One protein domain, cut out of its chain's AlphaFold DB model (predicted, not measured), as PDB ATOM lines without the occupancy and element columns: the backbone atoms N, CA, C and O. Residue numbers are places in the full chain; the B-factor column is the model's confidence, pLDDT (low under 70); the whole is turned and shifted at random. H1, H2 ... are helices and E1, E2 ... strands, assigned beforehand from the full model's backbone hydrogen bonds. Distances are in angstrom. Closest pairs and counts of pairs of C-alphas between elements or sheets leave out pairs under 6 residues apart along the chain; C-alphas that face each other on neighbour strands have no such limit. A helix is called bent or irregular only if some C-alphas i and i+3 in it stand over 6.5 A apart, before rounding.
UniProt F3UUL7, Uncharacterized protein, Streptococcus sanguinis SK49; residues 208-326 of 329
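AT A GLANCE: This is residues 208 to 326 of the 329 residues of an uncharacterized protein of Streptococcus sanguinis SK49 (UniProt F3UUL7). Two small sheets sit toward opposite ends of a body of short helices: the three-stranded sheet E1 E2 E3, with the short helix H5 packed on it, and the hairpin E4 E5, with H7 packed on it. H2 lies between the sheets, and the longest helix, H6, runs through the body from H1 and H7 at its first residues to H4 at its last. The 119 printed residues hold, in order, H1 H2 E1 E2 H3 H4 H5 E3 H6 E4 E5 H7; both sheets are antiparallel and the class is mixed. The whole is compact, with a radius of gyration of the C-alphas of 13.9 A and spans of 41 by 31 by 26 A.

HOW THE PARTS SIT: H1, residues 208 to 216, is only just irregular: C-alphas 211 and 214 are 6.7 A apart. H2, residues 220 to 226, is close to H1 but not clearly touching; their closest C-alphas, Ile 215 and Phe 221, are 5.6 A apart. E1, residues 229 to 231, and E2, residues 235 to 237, form an antiparallel hairpin, with N 230 and O 236 within hydrogen-bond range at 2.8 A. H3, residues 246 to 249, is close but not clearly touching H4, residues 251 to 255, with closest C-alphas Arg 248 and Val 254 at 6.9 A. H5, residues 259 to 264, only just touches H4, only at the corner, with 3 pairs of C-alphas within 8 A, the closest Phe 253 and Trp 260 at 6.1 A. E3, residues 268 to 272, is antiparallel to E2, with N 235 and O 270 at 3.0 A. H5 stands up from this sheet at 44 degrees, its height 6.6 A. H6, residues 279 to 289, is the hub. It touches H1 at Tyr 211 and Val 279, closest C-alphas 5.4 A apart, and H4 at Leu 252 and Trp 289, 4.4 A. E4, residues 300 to 304, and E5, residues 307 to 313, form an antiparallel hairpin, with N 309 and O 302 at 2.8 A. The closest C-alphas of H2 and E4, Leu 220 and Val 300, are 6.0 A apart. H7, residues 316 to 325, touches H6 at a steep tilt of 59 degrees, opposite ways, with closest C-alphas Glu 280 and Tyr 316 at 5.3 A. Every O i to N i+4 pair is within hydrogen-bond range in H2, H4, H5, H6 and H7, and 3 of 5 in H1; H3 is too short for one.

IN THESE COORDINATES: H1 begins at C-alpha 208, (5.357, 9.022, 19.588). H6 measures 15.1 A, E5 14.8 A and H7 14.3 A, ending at C-alpha 325, (20.252, -8.487, 21.699).

THE WHOLE: The C-alphas farthest apart, Asp 266 and Ala 325, are 41.5 A apart. The printed part has no cut and no long link. Mean pLDDT of the printed part is 92.0; residues 208 to 209 are under 70.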
ATOM      1  N   TYR A 208       5.277   9.215  18.144       64.44
ATOM      2  CA  TYR A 208       5.357   9.022  19.588       64.44
ATOM      3  C   TYR A 208       6.212   7.809  19.946       64.44
ATOM      4  O   TYR A 208       6.998   7.879  20.880       64.44
ATOM      5  N   TYR A 209       6.076   6.712  19.198       62.38
ATOM      6  CA  TYR A 209       6.803   5.471  19.464       62.38
ATOM      7  C   TYR A 209       8.305   5.619  19.199       62.38
ATOM      8  O   TYR A 209       9.116   5.314  20.065       62.38
ATOM      9  N   TYR A 210       8.677   6.191  18.054       71.19
ATOM     10  CA  TYR A 210      10.074   6.245  17.623       71.19
ATOM     11  C   TYR A 210      10.986   7.013  18.585       71.19
ATOM     12  O   TYR A 210      12.078   6.547  18.890       71.19
ATOM     13  N   TYR A 211      10.549   8.172  19.083       87.25
ATOM     14  CA  TYR A 211      11.364   8.985  19.993       87.25
ATOM     15  C   TYR A 211      11.300   8.534  21.450       87.25
ATOM     16  O   TYR A 211      12.206   8.828  22.226       87.25
ATOM     17  N   LYS A 212      10.219   7.857  21.838       88.19
ATOM     18  CA  LYS A 212       9.956   7.480  23.225       88.19
ATOM     19  C   LYS A 212      10.796   6.294  23.669       88.19
ATOM     20  O   LYS A 212      11.330   6.344  24.774       88.19
ATOM     21  N   ASP A 213      10.872   5.251  22.849       87.69
ATOM     22  CA  ASP A 213      11.415   3.959  23.278       87.69
ATOM     23  C   ASP A 213      12.858   4.081  23.807       87.69
ATOM     24  O   ASP A 213      13.084   3.704  24.952       87.69
ATOM     25  N   PRO A 214      13.808   4.759  23.127       90.88
ATOM     26  CA  PRO A 214      15.170   4.910  23.655       90.88
ATOM     27  C   PRO A 214      15.243   5.650  25.002       90.88
ATOM     28  O   PRO A 214      16.127   5.394  25.819       90.88
ATOM     29  N   ILE A 215      14.315   6.576  25.256       92.19
ATOM     30  CA  ILE A 215      14.258   7.321  26.520       92.19
ATOM     31  C   ILE A 215      13.733   6.428  27.652       92.19
ATOM     32  O   ILE A 215      14.251   6.498  28.767       92.19
ATOM     33  N   LEU A 216      12.702   5.616  27.385       89.50
ATOM     34  CA  LEU A 216      12.049   4.774  28.395       89.50
ATOM     35  C   LEU A 216      12.772   3.457  28.663       89.50
ATOM     36  O   LEU A 216      12.782   2.990  29.801       89.50
ATOM     37  N   ASP A 217      13.404   2.895  27.639       90.44
ATOM     38  CA  ASP A 217      14.133   1.627  27.700       90.44
ATOM     39  C   ASP A 217      15.531   1.812  28.315       90.44
ATOM     40  O   ASP A 217      16.354   0.899  28.336       90.44
ATOM     41  N   THR A 218      15.821   3.003  28.842       93.88
ATOM     42  CA  THR A 218      17.065   3.328  29.538       93.88
ATOM     43  C   THR A 218      16.793   4.049  30.856       93.88
ATOM     44  O   THR A 218      15.678   4.467  31.171       93.88
ATOM     45  N   SER A 219      17.835   4.237  31.663       94.88
ATOM     46  CA  SER A 219      17.769   4.989  32.913       94.88
ATOM     47  C   SER A 219      17.506   6.482  32.702       94.88
ATOM     48  O   SER A 219      17.289   7.192  33.684       94.88
ATOM     49  N   LEU A 220      17.534   6.966  31.454       94.62
ATOM     50  CA  LEU A 220      17.336   8.368  31.113       94.62
ATOM     51  C   LEU A 220      15.989   8.884  31.624       94.62
ATOM     52  O   LEU A 220      15.952   9.911  32.296       94.62
ATOM     53  N   PHE A 221      14.900   8.136  31.422       91.81
ATOM     54  CA  PHE A 221      13.579   8.504  31.936       91.81
ATOM     55  C   PHE A 221      13.580   8.828  33.439       91.81
ATOM     56  O   PHE A 221      13.062   9.863  33.859       91.81
ATOM     57  N   ASN A 222      14.218   7.981  34.251       91.75
ATOM     58  CA  ASN A 222      14.302   8.175  35.701       91.75
ATOM     59  C   ASN A 222      15.209   9.358  36.077       91.75
ATOM     60  O   ASN A 222      14.925  10.068  37.045       91.75
ATOM     61  N   ILE A 223      16.273   9.603  35.305       93.25
ATOM     62  CA  ILE A 223      17.131  10.783  35.476       93.25
ATOM     63  C   ILE A 223      16.310  12.059  35.257       93.25
ATOM     64  O   ILE A 223      16.330  12.939  36.116       93.25
ATOM     65  N   LEU A 224      15.520  12.148  34.181       93.69
ATOM     66  CA  LEU A 224      14.656  13.310  33.926       93.69
ATOM     67  C   LEU A 224      13.655  13.526  35.066       93.69
ATOM     68  O   LEU A 224      13.483  14.656  35.526       93.69
ATOM     69  N   GLN A 225      13.049  12.453  35.578       91.88
ATOM     70  CA  GLN A 225      12.123  12.555  36.706       91.88
ATOM     71  C   GLN A 225      12.779  13.108  37.974       91.88
ATOM     72  O   GLN A 225      12.141  13.880  38.688       91.88
ATOM     73  N   SER A 226      14.051  12.782  38.236       92.25
ATOM     74  CA  SER A 226      14.798  13.356  39.369       92.25
ATOM     75  C   SER A 226      14.961  14.880  39.274       92.25
ATOM     76  O   SER A 226      15.121  15.562  40.287       92.25
ATOM     77  N   TYR A 227      14.838  15.413  38.059       93.12
ATOM     78  CA  TYR A 227      14.833  16.834  37.743       93.12
ATOM     79  C   TYR A 227      13.422  17.413  37.572       93.12
ATOM     80  O   TYR A 227      13.294  18.525  37.087       93.12
ATOM     81  N   ASN A 228      12.350  16.710  37.959       93.81
ATOM     82  CA  ASN A 228      10.956  17.122  37.722       93.81
ATOM     83  C   ASN A 228      10.598  17.305  36.236       93.81
ATOM     84  O   ASN A 228       9.650  18.023  35.900       93.81
ATOM     85  N   LEU A 229      11.320  16.631  35.345       94.19
ATOM     86  CA  LEU A 229      11.043  16.593  33.918       94.19
ATOM     87  C   LEU A 229      10.413  15.254  33.533       94.19
ATOM     88  O   LEU A 229      10.667  14.210  34.132       94.19
ATOM     89  N   TYR A 230       9.577  15.292  32.507       91.00
ATOM     90  CA  TYR A 230       9.064  14.128  31.808       91.00
ATOM     91  C   TYR A 230       9.655  14.133  30.403       91.00
ATOM     92  O   TYR A 230       9.519  15.129  29.693       91.00
ATOM     93  N   GLY A 231      10.311  13.040  30.014       87.19
ATOM     94  CA  GLY A 231      10.824  12.849  28.662       87.19
ATOM     95  C   GLY A 231      10.191  11.642  27.995       87.19
ATOM     96  O   GLY A 231      10.150  10.556  28.569       87.19
ATOM     97  N   SER A 232       9.711  11.843  26.774       84.75
ATOM     98  CA  SER A 232       9.315  10.782  25.849       84.75
ATOM     99  C   SER A 232       9.581  11.240  24.409       84.75
ATOM    100  O   SER A 232      10.728  11.477  24.048       84.75
ATOM    101  N   SER A 233       8.535  11.448  23.605       86.56
ATOM    102  CA  SER A 233       8.603  12.153  22.319       86.56
ATOM    103  C   SER A 233       8.715  13.673  22.463       86.56
ATOM    104  O   SER A 233       8.839  14.386  21.474       86.56
ATOM    105  N   SER A 234       8.640  14.179  23.693       92.75
ATOM    106  CA  SER A 234       8.885  15.573  24.053       92.75
ATOM    107  C   SER A 234       9.453  15.649  25.466       92.75
ATOM    108  O   SER A 234       9.340  14.687  26.231       92.75
ATOM    109  N   ILE A 235      10.062  16.783  25.809       94.69
ATOM    110  CA  ILE A 235      10.567  17.073  27.157       94.69
ATOM    111  C   ILE A 235       9.715  18.180  27.763       94.69
ATOM    112  O   ILE A 235       9.644  19.271  27.201       94.69
ATOM    113  N   ALA A 236       9.104  17.924  28.916       95.31
ATOM    114  CA  ALA A 236       8.216  18.860  29.599       95.31
ATOM    115  C   ALA A 236       8.424  18.836  31.116       95.31
ATOM    116  O   ALA A 236       8.943  17.867  31.666       95.31
ATOM    117  N   PHE A 237       7.953  19.866  31.813       94.19
ATOM    118  CA  PHE A 237       7.840  19.828  33.269       94.19
ATOM    119  C   PHE A 237       6.756  18.830  33.715       94.19
ATOM    120  O   PHE A 237       5.652  18.821  33.173       94.19
ATOM    121  N   ASN A 238       7.054  18.001  34.720       90.25
ATOM    122  CA  ASN A 238       6.177  16.918  35.193       90.25
ATOM    123  C   ASN A 238       5.365  17.279  36.456       90.25
ATOM    124  O   ASN A 238       4.883  16.402  37.167       90.25
ATOM    125  N   GLY A 239       5.232  18.566  36.792       83.75
ATOM    126  CA  GLY A 239       4.405  18.993  37.932       83.75
ATOM    127  C   GLY A 239       5.024  18.759  39.316       83.75
ATOM    128  O   GLY A 239       4.294  18.763  40.304       83.75
ATOM    129  N   GLY A 240       6.343  18.541  39.392       82.75
ATOM    130  CA  GLY A 240       7.073  18.390  40.654       82.75
ATOM    131  C   GLY A 240       7.281  19.711  41.410       82.75
ATOM    132  O   GLY A 240       6.610  20.712  41.162       82.75
ATOM    133  N   ASP A 241       8.231  19.727  42.343       81.06
ATOM    134  CA  ASP A 241       8.579  20.940  43.089       81.06
ATOM    135  C   ASP A 241       9.287  21.972  42.186       81.06
ATOM    136  O   ASP A 241      10.390  21.725  41.693       81.06
ATOM    137  N   ARG A 242       8.657  23.135  41.963       76.69
ATOM    138  CA  ARG A 242       9.224  24.232  41.154       76.69
ATOM    139  C   ARG A 242      10.372  24.961  41.866       76.69
ATOM    140  O   ARG A 242      11.137  25.651  41.195       76.69
ATOM    141  N   ASP A 243      10.523  24.781  43.179       76.88
ATOM    142  CA  ASP A 243      11.628  25.351  43.956       76.88
ATOM    143  C   ASP A 243      12.899  24.484  43.872       76.88
ATOM    144  O   ASP A 243      14.004  24.949  44.184       76.88
ATOM    145  N   ASN A 244      12.778  23.244  43.375       80.69
ATOM    146  CA  ASN A 244      13.921  22.403  43.050       80.69
ATOM    147  C   ASN A 244      14.649  22.951  41.812       80.69
ATOM    148  O   ASN A 244      14.299  22.687  40.664       80.69
ATOM    149  N   ASN A 245      15.720  23.695  42.071       84.44
ATOM    150  CA  ASN A 245      16.550  24.312  41.046       84.44
ATOM    151  C   ASN A 245      17.701  23.413  40.559       84.44
ATOM    152  O   ASN A 245      18.559  23.901  39.827       84.44
ATOM    153  N   ALA A 246      17.749  22.125  40.929       88.75
ATOM    154  CA  ALA A 246      18.835  21.225  40.519       88.75
ATOM    155  C   ALA A 246      18.987  21.156  38.992       88.75
ATOM    156  O   ALA A 246      20.103  21.162  38.476       88.75
ATOM    157  N   ALA A 247      17.863  21.193  38.272       92.38
ATOM    158  CA  ALA A 247      17.841  21.171  36.817       92.38
ATOM    159  C   ALA A 247      18.490  22.406  36.168       92.38
ATOM    160  O   ALA A 247      18.951  22.311  35.040       92.38
ATOM    161  N   ARG A 248      18.616  23.552  36.861       93.25
ATOM    162  CA  ARG A 248      19.298  24.742  36.307       93.25
ATOM    163  C   ARG A 248      20.772  24.505  35.985       93.25
ATOM    164  O   ARG A 248      21.331  25.241  35.184       93.25
ATOM    165  N   ASN A 249      21.385  23.509  36.622       94.19
ATOM    166  CA  ASN A 249      22.785  23.149  36.420       94.19
ATOM    167  C   ASN A 249      22.965  22.077  35.336       94.19
ATOM    168  O   ASN A 249      24.026  21.467  35.281       94.19
ATOM    169  N   LEU A 250      21.946  21.792  34.525       96.56
ATOM    170  CA  LEU A 250      22.064  20.908  33.365       96.56
ATOM    171  C   LEU A 250      22.540  21.700  32.149       96.56
ATOM    172  O   LEU A 250      22.187  22.877  32.023       96.56
ATOM    173  N   ASN A 251      23.277  21.051  31.244       97.06
ATOM    174  CA  ASN A 251      23.754  21.665  29.999       97.06
ATOM    175  C   ASN A 251      22.628  22.416  29.268       97.06
ATOM    176  O   ASN A 251      22.798  23.592  28.961       97.06
ATOM    177  N   LEU A 252      21.433  21.819  29.151       96.19
ATOM    178  CA  LEU A 252      20.254  22.443  28.529       96.19
ATOM    179  C   LEU A 252      19.979  23.874  29.016       96.19
ATOM    180  O   LEU A 252      19.708  24.766  28.219       96.19
ATOM    181  N   PHE A 253      20.015  24.100  30.331       95.88
ATOM    182  CA  PHE A 253      19.649  25.390  30.923       95.88
ATOM    183  C   PHE A 253      20.842  26.330  31.106       95.88
ATOM    184  O   PHE A 253      20.641  27.518  31.351       95.88
ATOM    185  N   VAL A 254      22.068  25.824  30.992       95.50
ATOM    186  CA  VAL A 254      23.275  26.658  30.963       95.50
ATOM    187  C   VAL A 254      23.527  27.191  29.556       95.50
ATOM    188  O   VAL A 254      23.842  28.370  29.401       95.50
ATOM    189  N   GLU A 255      23.344  26.352  28.543       94.56
ATOM    190  CA  GLU A 255      23.500  26.703  27.130       94.56
ATOM    191  C   GLU A 255      22.329  27.541  26.626       94.56
ATOM    192  O   GLU A 255      22.538  28.536  25.934       94.56
ATOM    193  N   GLU A 256      21.105  27.211  27.056       94.50
ATOM    194  CA  GLU A 256      19.886  27.931  26.688       94.50
ATOM    195  C   GLU A 256      19.101  28.413  27.928       94.50
ATOM    196  O   GLU A 256      17.989  27.945  28.208       94.50
ATOM    197  N   PRO A 257      19.610  29.410  28.685       94.12
ATOM    198  CA  PRO A 257      18.998  29.854  29.945       94.12
ATOM    199  C   PRO A 257      17.554  30.341  29.823       94.12
ATOM    200  O   PRO A 257      16.788  30.311  30.790       94.12
ATOM    201  N   THR A 258      17.158  30.793  28.631       93.19
ATOM    202  CA  THR A 258      15.791  31.256  28.360       93.19
ATOM    203  C   THR A 258      14.752  30.136  28.480       93.19
ATOM    204  O   THR A 258      13.588  30.415  28.781       93.19
ATOM    205  N   LEU A 259      15.165  28.871  28.326       95.50
ATOM    206  CA  LEU A 259      14.280  27.710  28.399       95.50
ATOM    207  C   LEU A 259      13.779  27.419  29.805       95.50
ATOM    208  O   LEU A 259      12.713  26.820  29.947       95.50
ATOM    209  N   TRP A 260      14.490  27.871  30.841       94.44
ATOM    210  CA  TRP A 260      14.080  27.628  32.222       94.44
ATOM    211  C   TRP A 260      12.660  28.137  32.480       94.44
ATOM    212  O   TRP A 260      11.782  27.377  32.884       94.44
ATOM    213  N   ASN A 261      12.418  29.419  32.185       94.12
ATOM    214  CA  ASN A 261      11.103  30.022  32.391       94.12
ATOM    215  C   ASN A 261      10.061  29.387  31.465       94.12
ATOM    216  O   ASN A 261       8.950  29.107  31.904       94.12
ATOM    217  N   LYS A 262      10.431  29.087  30.214       95.81
ATOM    218  CA  LYS A 262       9.515  28.443  29.266       95.81
ATOM    219  C   LYS A 262       8.997  27.109  29.801       95.81
ATOM    220  O   LYS A 262       7.792  26.887  29.812       95.81
ATOM    221  N   ILE A 263       9.889  26.242  30.269       95.31
ATOM    222  CA  ILE A 263       9.535  24.874  30.663       95.31
ATOM    223  C   ILE A 263       8.911  24.831  32.064       95.31
ATOM    224  O   ILE A 263       7.874  24.201  32.245       95.31
ATOM    225  N   TYR A 264       9.502  25.510  33.053       93.31
ATOM    226  CA  TYR A 264       9.084  25.394  34.460       93.31
ATOM    227  C   TYR A 264       8.016  26.402  34.894       93.31
ATOM    228  O   TYR A 264       7.395  26.212  35.943       93.31
ATOM    229  N   ILE A 265       7.823  27.493  34.148       91.69
ATOM    230  CA  ILE A 265       6.887  28.567  34.516       91.69
ATOM    231  C   ILE A 265       5.747  28.659  33.509       91.69
ATOM    232  O   ILE A 265       4.590  28.586  33.921       91.69
ATOM    233  N   ASP A 266       6.073  28.776  32.220       93.88
ATOM    234  CA  ASP A 266       5.097  29.024  31.152       93.88
ATOM    235  C   ASP A 266       4.401  27.743  30.647       93.88
ATOM    236  O   ASP A 266       3.551  27.823  29.759       93.88
ATOM    237  N   ASP A 267       4.765  26.573  31.188       93.56
ATOM    238  CA  ASP A 267       4.265  25.246  30.807       93.56
ATOM    239  C   ASP A 267       4.491  24.921  29.311       93.56
ATOM    240  O   ASP A 267       3.575  24.533  28.576       93.56
ATOM    241  N   TYR A 268       5.734  25.090  28.841       97.31
ATOM    242  CA  TYR A 268       6.185  24.690  27.501       97.31
ATOM    243  C   TYR A 268       6.926  23.348  27.543       97.31
ATOM    244  O   TYR A 268       7.423  22.907  28.579       97.31
ATOM    245  N   ALA A 269       7.019  22.715  26.382       96.69
ATOM    246  CA  ALA A 269       7.797  21.515  26.139       96.69
ATOM    247  C   ALA A 269       8.683  21.674  24.903       96.69
ATOM    248  O   ALA A 269       8.390  22.481  24.017       96.69
ATOM    249  N   ILE A 270       9.758  20.891  24.858       97.31
ATOM    250  CA  ILE A 270      10.643  20.753  23.702       97.31
ATOM    251  C   ILE A 270      10.145  19.583  22.857       97.31
ATOM    252  O   ILE A 270      10.015  18.466  23.360       97.31
ATOM    253  N   TYR A 271       9.899  19.844  21.577       95.19
ATOM    254  CA  TYR A 271       9.427  18.875  20.596       95.19
ATOM    255  C   TYR A 271      10.445  18.730  19.454       95.19
ATOM    256  O   TYR A 271      10.868  19.750  18.898       95.19
ATOM    257  N   PRO A 272      10.822  17.504  19.055       94.31
ATOM    258  CA  PRO A 272      11.588  17.278  17.836       94.31
ATOM    259  C   PRO A 272      10.722  17.513  16.590       94.31
ATOM    260  O   PRO A 272       9.528  17.209  16.579       94.31
ATOM    261  N   ARG A 273      11.324  18.034  15.514       93.38
ATOM    262  CA  ARG A 273      10.685  18.091  14.189       93.38
ATOM    263  C   ARG A 273      10.985  16.791  13.426       93.38
ATOM    264  O   ARG A 273      12.159  16.513  13.179       93.38
ATOM    265  N   PRO A 274       9.969  16.006  13.028       87.69
ATOM    266  CA  PRO A 274      10.134  14.600  12.649       87.69
ATOM    267  C   PRO A 274      11.023  14.296  11.432       87.69
ATOM    268  O   PRO A 274      11.578  13.206  11.355       87.69
ATOM    269  N   GLU A 275      11.181  15.220  10.477       89.50
ATOM    270  CA  GLU A 275      12.105  15.039   9.339       89.50
ATOM    271  C   GLU A 275      13.448  15.760   9.548       89.50
ATOM    272  O   GLU A 275      14.363  15.603   8.743       89.50
ATOM    273  N   SER A 276      13.583  16.569  10.603       92.94
ATOM    274  CA  SER A 276      14.828  17.280  10.938       92.94
ATOM    275  C   SER A 276      15.609  16.654  12.081       92.94
ATOM    276  O   SER A 276      16.800  16.913  12.172       92.94
ATOM    277  N   VAL A 277      14.958  15.862  12.931       93.81
ATOM    278  CA  VAL A 277      15.578  15.208  14.084       93.81
ATOM    279  C   VAL A 277      15.423  13.708  13.912       93.81
ATOM    280  O   VAL A 277      14.309  13.192  13.934       93.81
ATOM    281  N   SER A 278      16.518  12.975  13.752       92.69
ATOM    282  CA  SER A 278      16.450  11.511  13.802       92.69
ATOM    283  C   SER A 278      16.238  11.029  15.242       92.69
ATOM    284  O   SER A 278      16.484  11.758  16.202       92.69
ATOM    285  N   VAL A 279      15.807   9.778  15.424       91.88
ATOM    286  CA  VAL A 279      15.728   9.174  16.770       91.88
ATOM    287  C   VAL A 279      17.101   9.165  17.451       91.88
ATOM    288  O   VAL A 279      17.204   9.426  18.647       91.88
ATOM    289  N   GLU A 280      18.154   8.926  16.670       94.81
ATOM    290  CA  GLU A 280      19.542   9.013  17.117       94.81
ATOM    291  C   GLU A 280      19.895  10.411  17.628       94.81
ATOM    292  O   GLU A 280      20.416  10.544  18.733       94.81
ATOM    293  N   GLU A 281      19.574  11.454  16.855       95.75
ATOM    294  CA  GLU A 281      19.831  12.837  17.252       95.75
ATOM    295  C   GLU A 281      19.041  13.199  18.509       95.75
ATOM    296  O   GLU A 281      19.610  13.787  19.423       95.75
ATOM    297  N   TRP A 282      17.768  12.797  18.612       95.44
ATOM    298  CA  TRP A 282      16.959  13.029  19.811       95.44
ATOM    299  C   TRP A 282      17.566  12.391  21.061       95.44
ATOM    300  O   TRP A 282      17.690  13.050  22.098       95.44
ATOM    301  N   PHE A 283      17.962  11.121  20.962       96.06
ATOM    302  CA  PHE A 283      18.538  10.387  22.082       96.06
ATOM    303  C   PHE A 283      19.885  10.979  22.501       96.06
ATOM    304  O   PHE A 283      20.047  11.352  23.659       96.06
ATOM    305  N   ASN A 284      20.817  11.149  21.559       97.38
ATOM    306  CA  ASN A 284      22.148  11.684  21.850       97.38
ATOM    307  C   ASN A 284      22.073  13.127  22.381       97.38
ATOM    308  O   ASN A 284      22.725  13.453  23.370       97.38
ATOM    309  N   THR A 285      21.216  13.973  21.798       96.62
ATOM    310  CA  THR A 285      20.987  15.343  22.294       96.62
ATOM    311  C   THR A 285      20.432  15.329  23.716       96.62
ATOM    312  O   THR A 285      20.830  16.150  24.537       96.62
ATOM    313  N   SER A 286      19.559  14.373  24.049       97.00
ATOM    314  CA  SER A 286      19.054  14.224  25.416       97.00
ATOM    315  C   SER A 286      20.167  13.830  26.396       97.00
ATOM    316  O   SER A 286      20.240  14.403  27.481       97.00
ATOM    317  N   LEU A 287      21.068  12.909  26.028       97.81
ATOM    318  CA  LEU A 287      22.218  12.551  26.875       97.81
ATOM    319  C   LEU A 287      23.097  13.765  27.187       97.81
ATOM    320  O   LEU A 287      23.523  13.937  28.328       97.81
ATOM    321  N   HIS A 288      23.311  14.622  26.190       97.00
ATOM    322  CA  HIS A 288      24.057  15.860  26.340       97.00
ATOM    323  C   HIS A 288      23.328  16.884  27.222       97.00
ATOM    324  O   HIS A 288      23.860  17.348  28.231       97.00
ATOM    325  N   TRP A 289      22.080  17.213  26.877       97.12
ATOM    326  CA  TRP A 289      21.272  18.232  27.553       97.12
ATOM    327  C   TRP A 289      21.062  17.965  29.038       97.12
ATOM    328  O   TRP A 289      20.967  18.914  29.820       97.12
ATOM    329  N   PHE A 290      20.983  16.694  29.424       96.31
ATOM    330  CA  PHE A 290      20.733  16.286  30.801       96.31
ATOM    331  C   PHE A 290      21.997  15.901  31.574       96.31
ATOM    332  O   PHE A 290      21.898  15.496  32.736       96.31
ATOM    333  N   ALA A 291      23.178  16.073  30.981       97.06
ATOM    334  CA  ALA A 291      24.427  16.021  31.721       97.06
ATOM    335  C   ALA A 291      24.595  17.267  32.618       97.06
ATOM    336  O   ALA A 291      24.073  18.345  32.300       97.06
ATOM    337  N   PRO A 292      25.312  17.150  33.755       94.94
ATOM    338  CA  PRO A 292      25.705  18.306  34.553       94.94
ATOM    339  C   PRO A 292      26.506  19.315  33.723       94.94
ATOM    340  O   PRO A 292      27.314  18.927  32.886       94.94
ATOM    341  N   ALA A 293      26.320  20.602  34.010       93.00
ATOM    342  CA  ALA A 293      26.932  21.714  33.296       93.00
ATOM    343  C   ALA A 293      28.449  21.548  33.118       93.00
ATOM    344  O   ALA A 293      29.191  21.465  34.101       93.00
ATOM    345  N   GLY A 294      28.905  21.545  31.864       87.12
ATOM    346  CA  GLY A 294      30.320  21.386  31.509       87.12
ATOM    347  C   GLY A 294      30.866  19.963  31.680       87.12
ATOM    348  O   GLY A 294      32.075  19.766  31.563       87.12
ATOM    349  N   GLY A 295      30.002  18.990  31.979       89.06
ATOM    350  CA  GLY A 295      30.312  17.567  31.962       89.06
ATOM    351  C   GLY A 295      30.210  16.961  30.561       89.06
ATOM    352  O   GLY A 295      29.647  17.559  29.645       89.06
ATOM    353  N   GLU A 296      30.764  15.758  30.418       93.50
ATOM    354  CA  GLU A 296      30.546  14.907  29.244       93.50
ATOM    355  C   GLU A 296      29.096  14.401  29.200       93.50
ATOM    356  O   GLU A 296      28.387  14.433  30.211       93.50
ATOM    357  N   ASP A 297      28.670  13.921  28.032       96.44
ATOM    358  CA  ASP A 297      27.340  13.347  27.830       96.44
ATOM    359  C   ASP A 297      27.044  12.236  28.851       96.44
ATOM    360  O   ASP A 297      27.929  11.488  29.279       96.44
ATOM    361  N   LEU A 298      25.776  12.117  29.258       96.81
ATOM    362  CA  LEU A 298      25.371  11.115  30.238       96.81
ATOM    363  C   LEU A 298      25.671   9.688  29.762       96.81
ATOM    364  O   LEU A 298      25.155   9.241  28.740       96.81
ATOM    365  N   THR A 299      26.348   8.908  30.606       97.06
ATOM    366  CA  THR A 299      26.213   7.448  30.576       97.06
ATOM    367  C   THR A 299      24.869   7.069  31.187       97.06
ATOM    368  O   THR A 299      24.627   7.279  32.382       97.06
ATOM    369  N   VAL A 300      23.997   6.469  30.382       97.06
ATOM    370  CA  VAL A 300      22.749   5.859  30.852       97.06
ATOM    371  C   VAL A 300      22.874   4.345  30.825       97.06
ATOM    372  O   VAL A 300      23.849   3.793  30.329       97.06
ATOM    373  N   TYR A 301      21.912   3.658  31.417       97.44
ATOM    374  CA  TYR A 301      21.929   2.207  31.536       97.44
ATOM    375  C   TYR A 301      20.659   1.641  30.939       97.44
ATOM    376  O   TYR A 301      19.606   2.255  31.097       97.44
ATOM    377  N   ALA A 302      20.741   0.496  30.276       95.44
ATOM    378  CA  ALA A 302      19.549  -0.139  29.737       95.44
ATOM    379  C   ALA A 302      18.554  -0.519  30.847       95.44
ATOM    380  O   ALA A 302      18.933  -0.691  32.010       95.44
ATOM    381  N   SER A 303      17.284  -0.650  30.486       90.75
ATOM    382  CA  SER A 303      16.208  -1.063  31.382       90.75
ATOM    383  C   SER A 303      15.571  -2.353  30.873       90.75
ATOM    384  O   SER A 303      15.100  -2.395  29.746       90.75
ATOM    385  N   GLU A 304      15.491  -3.374  31.722       87.81
ATOM    386  CA  GLU A 304      14.766  -4.623  31.463       87.81
ATOM    387  C   GLU A 304      13.557  -4.707  32.396       87.81
ATOM    388  O   GLU A 304      13.692  -4.607  33.619       87.81
ATOM    389  N   LYS A 305      12.350  -4.863  31.843       83.50
ATOM    390  CA  LYS A 305      11.079  -4.940  32.592       83.50
ATOM    391  C   LYS A 305      10.887  -3.779  33.572       83.50
ATOM    392  O   LYS A 305      10.328  -3.943  34.655       83.50
ATOM    393  N   GLY A 306      11.368  -2.595  33.186       78.38
ATOM    394  CA  GLY A 306      11.331  -1.379  34.003       78.38
ATOM    395  C   GLY A 306      12.421  -1.286  35.078       78.38
ATOM    396  O   GLY A 306      12.388  -0.361  35.892       78.38
ATOM    397  N   HIS A 307      13.390  -2.203  35.096       83.50
ATOM    398  CA  HIS A 307      14.516  -2.196  36.025       83.50
ATOM    399  C   HIS A 307      15.830  -1.913  35.304       83.50
ATOM    400  O   HIS A 307      16.157  -2.544  34.307       83.50
ATOM    401  N   ARG A 308      16.615  -0.983  35.848       88.19
ATOM    402  CA  ARG A 308      17.950  -0.658  35.342       88.19
ATOM    403  C   ARG A 308      18.879  -1.883  35.397       88.19
ATOM    404  O   ARG A 308      18.957  -2.535  36.437       88.19
ATOM    405  N   THR A 309      19.627  -2.115  34.323       93.00
ATOM    406  CA  THR A 309      20.699  -3.114  34.222       93.00
ATOM    407  C   THR A 309      22.086  -2.475  34.380       93.00
ATOM    408  O   THR A 309      22.218  -1.258  34.548       93.00
ATOM    409  N   ASP A 310      23.136  -3.296  34.307       94.31
ATOM    410  CA  ASP A 310      24.533  -2.840  34.308       94.31
ATOM    411  C   ASP A 310      25.071  -2.531  32.895       94.31
ATOM    412  O   ASP A 310      26.227  -2.127  32.753       94.31
ATOM    413  N   TYR A 311      24.257  -2.696  31.842       96.38
ATOM    414  CA  TYR A 311      24.669  -2.391  30.473       96.38
ATOM    415  C   TYR A 311      24.680  -0.874  30.258       96.38
ATOM    416  O   TYR A 311      23.628  -0.245  30.129       96.38
ATOM    417  N   ALA A 312      25.877  -0.288  30.247       97.44
ATOM    418  CA  ALA A 312      26.084   1.131  29.982       97.44
ATOM    419  C   ALA A 312      25.859   1.461  28.498       97.44
ATOM    420  O   ALA A 312      26.285   0.721  27.615       97.44
ATOM    421  N   ILE A 313      25.208   2.593  28.249       97.94
ATOM    422  CA  ILE A 313      24.873   3.142  26.938       97.94
ATOM    423  C   ILE A 313      25.329   4.600  26.925       97.94
ATOM    424  O   ILE A 313      24.859   5.412  27.726       97.94
ATOM    425  N   HIS A 314      26.222   4.931  25.998       97.69
ATOM    426  CA  HIS A 314      26.785   6.276  25.838       97.69
ATOM    427  C   HIS A 314      26.221   7.012  24.620       97.69
ATOM    428  O   HIS A 314      26.439   8.205  24.455       97.69
ATOM    429  N   ASN A 315      25.540   6.298  23.723       97.62
ATOM    430  CA  ASN A 315      24.981   6.839  22.490       97.62
ATOM    431  C   ASN A 315      23.916   5.891  21.920       97.62
ATOM    432  O   ASN A 315      23.747   4.750  22.361       97.62
ATOM    433  N   TYR A 316      23.207   6.355  20.899       97.00
ATOM    434  CA  TYR A 316      22.136   5.598  20.263       97.00
ATOM    435  C   TYR A 316      22.601   4.299  19.587       97.00
ATOM    436  O   TYR A 316      21.851   3.326  19.562       97.00
ATOM    437  N   ALA A 317      23.823   4.243  19.048       97.56
ATOM    438  CA  ALA A 317      24.331   3.032  18.401       97.56
ATOM    439  C   ALA A 317      24.539   1.895  19.418       97.56
ATOM    440  O   ALA A 317      24.227   0.734  19.135       97.56
ATOM    441  N   GLU A 318      24.984   2.227  20.631       97.81
ATOM    442  CA  GLU A 318      25.056   1.284  21.752       97.81
ATOM    443  C   GLU A 318      23.661   0.851  22.217       97.81
ATOM    444  O   GLU A 318      23.431  -0.343  22.414       97.81
ATOM    445  N   TYR A 319      22.699   1.778  22.295       95.81
ATOM    446  CA  TYR A 319      21.298   1.440  22.576       95.81
ATOM    447  C   TYR A 319      20.727   0.453  21.546       95.81
ATOM    448  O   TYR A 319      20.144  -0.564  21.918       95.81
ATOM    449  N   GLN A 320      20.931   0.704  20.249       95.19
ATOM    450  CA  GLN A 320      20.484  -0.196  19.182       95.19
ATOM    451  C   GLN A 320      21.144  -1.573  19.277       95.19
ATOM    452  O   GLN A 320      20.472  -2.586  19.090       95.19
ATOM    453  N   THR A 321      22.439  -1.617  19.600       96.19
ATOM    454  CA  THR A 321      23.161  -2.877  19.828       96.19
ATOM    455  C   THR A 321      22.524  -3.677  20.964       96.19
ATOM    456  O   THR A 321      22.272  -4.873  20.814       96.19
ATOM    457  N   TRP A 322      22.204  -3.016  22.079       95.19
ATOM    458  CA  TRP A 322      21.527  -3.652  23.205       95.19
ATOM    459  C   TRP A 322      20.115  -4.130  22.844       95.19
ATOM    460  O   TRP A 322      19.797  -5.294  23.087       95.19
ATOM    461  N   LYS A 323      19.305  -3.286  22.190       91.88
ATOM    462  CA  LYS A 323      17.927  -3.608  21.778       91.88
ATOM    463  C   LYS A 323      17.873  -4.796  20.812       91.88
ATOM    464  O   LYS A 323      16.993  -5.641  20.915       91.88
ATOM    465  N   GLN A 324      18.839  -4.917  19.900       92.31
ATOM    466  CA  GLN A 324      18.944  -6.077  19.002       92.31
ATOM    467  C   GLN A 324      19.233  -7.387  19.747       92.31
ATOM    468  O   GLN A 324      18.774  -8.446  19.319       92.31
ATOM    469  N   ALA A 325      19.986  -7.330  20.848       92.06
ATOM    470  CA  ALA A 325      20.252  -8.487  21.699       92.06
ATOM    471  C   ALA A 325      19.083  -8.825  22.647       92.06
ATOM    472  O   ALA A 325      19.006  -9.959  23.116       92.06
ATOM    473  N   HIS A 326      18.170  -7.876  22.886       88.75
ATOM    474  CA  HIS A 326      17.024  -8.000  23.795       88.75
ATOM    475  C   HIS A 326      15.720  -7.592  23.081       88.75
ATOM    476  O   HIS A 326      15.118  -6.586  23.435       88.75
TER     477      HIS A 326